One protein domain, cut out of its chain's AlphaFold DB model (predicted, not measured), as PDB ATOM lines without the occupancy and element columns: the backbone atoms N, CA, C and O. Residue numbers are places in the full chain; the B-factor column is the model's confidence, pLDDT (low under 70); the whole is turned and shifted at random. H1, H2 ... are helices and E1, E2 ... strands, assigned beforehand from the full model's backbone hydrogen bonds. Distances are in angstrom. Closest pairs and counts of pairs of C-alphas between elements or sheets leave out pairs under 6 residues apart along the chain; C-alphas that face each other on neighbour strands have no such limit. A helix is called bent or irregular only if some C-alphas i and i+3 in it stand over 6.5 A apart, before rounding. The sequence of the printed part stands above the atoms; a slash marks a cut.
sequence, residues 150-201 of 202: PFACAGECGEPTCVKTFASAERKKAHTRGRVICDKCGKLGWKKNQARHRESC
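What this domain is: This is residues 150 to 201 of the 202 residues of an uncharacterized protein of Serendipita indica (strain DSM 11827) (UniProt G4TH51). An elongated chain of two small lobes in a row: at one end a loop, residues 150 to 168, folds back on itself and leads into helix H1, and at the other end a small two-stranded hairpin, E1 and E2, has helix H2 beside it. The printed part has 52 residues, with two named helices and two named strands in the order H1, E1, E2, H2; the sheet, E1 - E2, is antiparallel. The class is mixed, helices and strands, with under half of the residues in named elements. The whole is only just loose, close to compact, with a radius of gyration of the C-alphas of 12.0 A and spans of 36 by 19 by 12 A.

Where its parts are: Begin at C-alpha 150, (154.452, 153.852, 109.814), and go along residues 150 to 168, which hold no named element. Find C-alpha 169 at (149.995, 155.628, 102.756); from there H1 runs to residue 177, 12.0 A long. E1 is residues 179 to 181 and E2 residues 188 to 190. H2, residues 191 to 199, is 13.8 A long and ends at C-alpha 199, (163.459, 176.363, 82.301); it is irregular, with C-alphas 192 and 195 7.2 A apart.

How they stand to each other: Look first at residues 151 to 152, paired antiparallel with residues 165 to 166. Further on, E1 and E2 form a hairpin, antiparallel at 135 degrees, with N 180 and O 189 within hydrogen-bond range at 2.9 A. The closest C-alphas of E1 and H2 are those of Val 180 and Lys 191, 5.7 A apart. H1 is apart from E2 and from H2. In H1 every O i to N i+4 pair is within hydrogen-bond range, in H2 3 of 5.

The domain as a whole: The two C-alphas farthest apart, those of Pro 150 and Glu 199, are 36.7 A apart. The printed part has no cut. The links H1 to E1 and E2 to H2 are tight, and E1 to E2 is short. The mean pLDDT of the printed part is 90.1, and no printed residue is under 70.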
ATOM      1  N   PRO A 150     154.402 155.283 110.123       90.56
ATOM      2  CA  PRO A 150     154.452 153.852 109.814       90.56
ATOM      3  C   PRO A 150     154.781 153.537 108.344       90.56
ATOM      4  O   PRO A 150     155.073 152.395 108.013       90.56
ATOM      5  N   PHE A 151     154.748 154.520 107.437       93.12
ATOM      6  CA  PHE A 151     154.955 154.285 106.006       93.12
ATOM      7  C   PHE A 151     156.352 154.732 105.563       93.12
ATOM      8  O   PHE A 151     156.553 155.910 105.266       93.12
ATOM      9  N   ALA A 152     157.308 153.809 105.477       92.44
ATOM     10  CA  ALA A 152     158.654 154.079 104.966       92.44
ATOM     11  C   ALA A 152     158.719 154.004 103.432       92.44
ATOM     12  O   ALA A 152     158.066 153.164 102.819       92.44
ATOM     13  N   CYS A 153     159.500 154.890 102.810       92.06
ATOM     14  CA  CYS A 153     159.760 154.894 101.374       92.06
ATOM     15  C   CYS A 153     160.702 153.767 100.952       92.06
ATOM     16  O   CYS A 153     160.483 153.206  99.889       92.06
ATOM     17  N   ALA A 154     161.751 153.501 101.738       90.62
ATOM     18  CA  ALA A 154     162.753 152.459 101.483       90.62
ATOM     19  C   ALA A 154     163.224 152.381 100.014       90.62
ATOM     20  O   ALA A 154     163.273 151.317  99.413       90.62
ATOM     21  N   GLY A 155     163.503 153.532  99.402       89.44
ATOM     22  CA  GLY A 155     163.979 153.603  98.019       89.44
ATOM     23  C   GLY A 155     162.928 153.482  96.909       89.44
ATOM     24  O   GLY A 155     163.239 153.746  95.749       89.44
ATOM     25  N   GLU A 156     161.657 153.216  97.231       87.06
ATOM     26  CA  GLU A 156     160.582 153.060  96.235       87.06
ATOM     27  C   GLU A 156     160.343 154.306  95.360       87.06
ATOM     28  O   GLU A 156     159.713 154.214  94.312       87.06
ATOM     29  N   CYS A 157     160.821 155.488  95.757       88.38
ATOM     30  CA  CYS A 157     160.614 156.746  95.033       88.38
ATOM     31  C   CYS A 157     161.614 157.015  93.897       88.38
ATOM     32  O   CYS A 157     161.738 158.166  93.462       88.38
ATOM     33  N   GLY A 158     162.337 155.986  93.455       84.06
ATOM     34  CA  GLY A 158     163.358 156.077  92.409       84.06
ATOM     35  C   GLY A 158     164.722 156.541  92.912       84.06
ATOM     36  O   GLY A 158     165.585 156.861  92.107       84.06
ATOM     37  N   GLU A 159     164.922 156.598  94.230       83.81
ATOM     38  CA  GLU A 159     166.212 156.955  94.816       83.81
ATOM     39  C   GLU A 159     166.607 155.942  95.880       83.81
ATOM     40  O   GLU A 159     165.956 155.902  96.926       83.81
ATOM     41  N   PRO A 160     167.656 155.140  95.642       80.94
ATOM     42  CA  PRO A 160     167.941 153.941  96.430       80.94
ATOM     43  C   PRO A 160     168.260 154.246  97.898       80.94
ATOM     44  O   PRO A 160     168.024 153.419  98.770       80.94
ATOM     45  N   THR A 161     168.730 155.457  98.196       86.19
ATOM     46  CA  THR A 161     169.085 155.912  99.548       86.19
ATOM     47  C   THR A 161     167.913 156.552 100.307       86.19
ATOM     48  O   THR A 161     168.085 157.085 101.406       86.19
ATOM     49  N   CYS A 162     166.695 156.546  99.753       87.75
ATOM     50  CA  CYS A 162     165.562 157.232 100.366       87.75
ATOM     51  C   CYS A 162     164.987 156.475 101.577       87.75
ATOM     52  O   CYS A 162     164.172 155.562 101.435       87.75
ATOM     53  N   VAL A 163     165.301 156.959 102.781       91.31
ATOM     54  CA  VAL A 163     164.773 156.467 104.073       91.31
ATOM     55  C   VAL A 163     163.579 157.276 104.607       91.31
ATOM     56  O   VAL A 163     163.241 157.226 105.787       91.31
ATOM     57  N   LYS A 164     162.916 158.069 103.753       91.25
ATOM     58  CA  LYS A 164     161.822 158.953 104.192       91.25
ATOM     59  C   LYS A 164     160.632 158.159 104.720       91.25
ATOM     60  O   LYS A 164     160.167 157.230 104.069       91.25
ATOM     61  N   THR A 165     160.082 158.594 105.849       94.06
ATOM     62  CA  THR A 165     158.884 158.011 106.461       94.06
ATOM     63  C   THR A 165     157.708 158.987 106.434       94.06
ATOM     64  O   THR A 165     157.876 160.211 106.481       94.06
ATOM     65  N   PHE A 166     156.490 158.452 106.351       94.12
ATOM     66  CA  PHE A 166     155.257 159.215 106.194       94.12
ATOM     67  C   PHE A 166     154.192 158.783 107.198       94.12
ATOM     68  O   PHE A 166     154.078 157.617 107.564       94.12
ATOM     69  N   ALA A 167     153.359 159.744 107.594       93.94
ATOM     70  CA  ALA A 167     152.220 159.526 108.486       93.94
ATOM     71  C   ALA A 167     151.022 158.832 107.804       93.94
ATOM     72  O   ALA A 167     150.094 158.407 108.489       93.94
ATOM     73  N   SER A 168     151.006 158.731 106.466       94.62
ATOM     74  CA  SER A 168     149.938 158.059 105.713       94.62
ATOM     75  C   SER A 168     150.418 157.421 104.408       94.62
ATOM     76  O   SER A 168     151.311 157.949 103.738       94.62
ATOM     77  N   ALA A 169     149.753 156.330 104.014       91.69
ATOM     78  CA  ALA A 169     149.995 155.628 102.756       91.69
ATOM     79  C   ALA A 169     149.819 156.541 101.534       91.69
ATOM     80  O   ALA A 169     150.650 156.537 100.633       91.69
ATOM     81  N   GLU A 170     148.781 157.387 101.518       92.19
ATOM     82  CA  GLU A 170     148.558 158.345 100.425       92.19
ATOM     83  C   GLU A 170     149.745 159.295 100.237       92.19
ATOM     84  O   GLU A 170     150.113 159.622  99.109       92.19
ATOM     85  N   ARG A 171     150.361 159.737 101.340       90.81
ATOM     86  CA  ARG A 171     151.497 160.656 101.285       90.81
ATOM     87  C   ARG A 171     152.768 159.949 100.816       90.81
ATOM     88  O   ARG A 171     153.478 160.524  99.996       90.81
ATOM     89  N   LYS A 172     153.000 158.700 101.245       93.50
ATOM     90  CA  LYS A 172     154.049 157.833 100.675       93.50
ATOM     91  C   LYS A 172     153.835 157.642  99.170       93.50
ATOM     92  O   LYS A 172     154.729 157.908  98.379       93.50
ATOM     93  N   LYS A 173     152.621 157.283  98.753       92.00
ATOM     94  CA  LYS A 173     152.263 157.057  97.344       92.00
ATOM     95  C   LYS A 173     152.468 158.303  96.481       92.00
ATOM     96  O   LYS A 173     152.991 158.195  95.377       92.00
ATOM     97  N   ALA A 174     152.091 159.478  96.982       90.44
ATOM     98  CA  ALA A 174     152.340 160.751  96.307       90.44
ATOM     99  C   ALA A 174     153.836 161.093  96.234       90.44
ATOM    100  O   ALA A 174     154.274 161.688  95.253       90.44
ATOM    101  N   HIS A 175     154.625 160.709  97.240       89.94
ATOM    102  CA  HIS A 175     156.079 160.829  97.185       89.94
ATOM    103  C   HIS A 175     156.687 159.925  96.112       89.94
ATOM    104  O   HIS A 175     157.477 160.406  95.306       89.94
ATOM    105  N   THR A 176     156.276 158.658  96.064       90.38
ATOM    106  CA  THR A 176     156.772 157.678  95.095       90.38
ATOM    107  C   THR A 176     156.376 158.034  93.661       90.38
ATOM    108  O   THR A 176     157.228 158.161  92.792       90.38
ATOM    109  N   ARG A 177     155.084 158.273  93.409       87.94
ATOM    110  CA  ARG A 177     154.549 158.562  92.063       87.94
ATOM    111  C   ARG A 177     154.731 160.013  91.620       87.94
ATOM    112  O   ARG A 177     154.413 160.363  90.489       87.94
ATOM    113  N   GLY A 178     155.170 160.882  92.526       86.81
ATOM    114  CA  GLY A 178     155.375 162.303  92.261       86.81
ATOM    115  C   GLY A 178     156.739 162.625  91.662       86.81
ATOM    116  O   GLY A 178     157.036 163.807  91.482       86.81
ATOM    117  N   ARG A 179     157.568 161.612  91.399       87.25
ATOM    118  CA  ARG A 179     158.947 161.749  90.931       87.25
ATOM    119  C   ARG A 179     159.008 161.494  89.428       87.25
ATOM    120  O   ARG A 179     158.345 160.591  88.933       87.25
ATOM    121  N   VAL A 180     159.753 162.328  88.711       89.62
ATOM    122  CA  VAL A 180     159.936 162.254  87.255       89.62
ATOM    123  C   VAL A 180     161.395 162.521  86.915       89.62
ATOM    124  O   VAL A 180     162.051 163.298  87.608       89.62
ATOM    125  N   ILE A 181     161.904 161.877  85.871       89.94
ATOM    126  CA  ILE A 181     163.260 162.112  85.370       89.94
ATOM    127  C   ILE A 181     163.209 163.276  84.380       89.94
ATOM    128  O   ILE A 181     162.270 163.392  83.593       89.94
ATOM    129  N   CYS A 182     164.186 164.176  84.449       92.88
ATOM    130  CA  CYS A 182     164.349 165.208  83.438       92.88
ATOM    131  C   CYS A 182     164.991 164.632  82.175       92.88
ATOM    132  O   CYS A 182     166.100 164.116  82.241       92.88
ATOM    133  N   ASP A 183     164.340 164.807  81.028       90.12
ATOM    134  CA  ASP A 183     164.826 164.293  79.739       90.12
ATOM    135  C   ASP A 183     166.143 164.949  79.284       90.12
ATOM    136  O   ASP A 183     166.900 164.351  78.531       90.12
ATOM    137  N   LYS A 184     166.434 166.173  79.754       89.88
ATOM    138  CA  LYS A 184     167.652 166.916  79.391       89.88
ATOM    139  C   LYS A 184     168.866 166.535  80.242       89.88
ATOM    140  O   LYS A 184     169.925 166.257  79.701       89.88
ATOM    141  N   CYS A 185     168.723 166.532  81.570       92.94
ATOM    142  CA  CYS A 185     169.852 166.321  82.490       92.94
ATOM    143  C   CYS A 185     169.817 164.987  83.249       92.94
ATOM    144  O   CYS A 185     170.661 164.755  84.111       92.94
ATOM    145  N   GLY A 186     168.805 164.144  83.026       88.62
ATOM    146  CA  GLY A 186     168.644 162.856  83.709       88.62
ATOM    147  C   GLY A 186     168.340 162.946  85.210       88.62
ATOM    148  O   GLY A 186     168.227 161.918  85.876       88.62
ATOM    149  N   LYS A 187     168.192 164.149  85.783       88.69
ATOM    150  CA  LYS A 187     167.977 164.317  87.230       88.69
ATOM    151  C   LYS A 187     166.554 163.943  87.638       88.69
ATOM    152  O   LYS A 187     165.583 164.334  86.987       88.69
ATOM    153  N   LEU A 188     166.436 163.240  88.765       88.50
ATOM    154  CA  LEU A 188     165.157 162.888  89.378       88.50
ATOM    155  C   LEU A 188     164.565 164.094  90.123       88.50
ATOM    156  O   LEU A 188     165.070 164.532  91.157       88.50
ATOM    157  N   GLY A 189     163.466 164.630  89.603       88.50
ATOM    158  CA  GLY A 189     162.763 165.798  90.123       88.50
ATOM    159  C   GLY A 189     161.341 165.491  90.587       88.50
ATOM    160  O   GLY A 189     160.810 164.397  90.411       88.50
ATOM    161  N   TRP A 190     160.690 166.481  91.201       89.69
ATOM    162  CA  TRP A 190     159.259 166.407  91.511       89.69
ATOM    163  C   TRP A 190     158.437 166.872  90.313       89.69
ATOM    164  O   TRP A 190     158.691 167.956  89.797       89.69
ATOM    165  N   LYS A 191     157.370 166.145  89.962       90.12
ATOM    166  CA  LYS A 191     156.482 166.476  88.834       90.12
ATOM    167  C   LYS A 191     155.993 167.926  88.871       90.12
ATOM    168  O   LYS A 191     156.079 168.632  87.875       90.12
ATOM    169  N   LYS A 192     155.550 168.397  90.041       89.88
ATOM    170  CA  LYS A 192     155.085 169.783  90.239       89.88
ATOM    171  C   LYS A 192     156.176 170.846  90.050       89.88
ATOM    172  O   LYS A 192     155.858 171.996  89.793       89.88
ATOM    173  N   ASN A 193     157.446 170.466  90.180       91.56
ATOM    174  CA  ASN A 193     158.590 171.357  90.006       91.56
ATOM    175  C   ASN A 193     159.236 171.205  88.620       91.56
ATOM    176  O   ASN A 193     160.171 171.941  88.319       91.56
ATOM    177  N   GLN A 194     158.774 170.260  87.794       90.44
ATOM    178  CA  GLN A 194     159.446 169.891  86.552       90.44
ATOM    179  C   GLN A 194     159.420 171.012  85.514       90.44
ATOM    180  O   GLN A 194     160.408 171.191  84.815       90.44
ATOM    181  N   ALA A 195     158.325 171.777  85.432       91.56
ATOM    182  CA  ALA A 195     158.218 172.921  84.522       91.56
ATOM    183  C   ALA A 195     159.324 173.949  84.805       91.56
ATOM    184  O   ALA A 195     160.208 174.147  83.980       91.56
ATOM    185  N   ARG A 196     159.371 174.447  86.046       92.62
ATOM    186  CA  ARG A 196     160.419 175.364  86.507       92.62
ATOM    187  C   ARG A 196     161.828 174.780  86.380       92.62
ATOM    188  O   ARG A 196     162.756 175.489  86.026       92.62
ATOM    189  N   HIS A 197     162.011 173.491  86.672       91.81
ATOM    190  CA  HIS A 197     163.315 172.849  86.497       91.81
ATOM    191  C   HIS A 197     163.753 172.860  85.029       91.81
ATOM    192  O   HIS A 197     164.909 173.155  84.763       91.81
ATOM    193  N   ARG A 198     162.846 172.564  84.088       89.69
ATOM    194  CA  ARG A 198     163.143 172.529  82.647       89.69
ATOM    195  C   ARG A 198     163.570 173.892  82.096       89.69
ATOM    196  O   ARG A 198     164.372 173.911  81.168       89.69
ATOM    197  N   GLU A 199     163.073 174.988  82.664       90.56
ATOM    198  CA  GLU A 199     163.459 176.363  82.301       90.56
ATOM    199  C   GLU A 199     164.913 176.679  82.674       90.56
ATOM    200  O   GLU A 199     165.605 177.366  81.933       90.56
ATOM    201  N   SER A 200     165.396 176.135  83.795       89.44
ATOM    202  CA  SER A 200     166.772 176.311  84.270       89.44
ATOM    203  C   SER A 200     167.662 175.085  84.013       89.44
ATOM    204  O   SER A 200     168.716 174.950  84.636       89.44
ATOM    205  N   CYS A 201     167.208 174.133  83.192       90.19
ATOM    206  CA  CYS A 201     167.919 172.891  82.905       90.19
ATOM    207  C   CYS A 201     168.741 173.058  81.627       90.19
ATOM    208  O   CYS A 201     168.192 172.969  80.522       90.19
TER     209      CYS A 201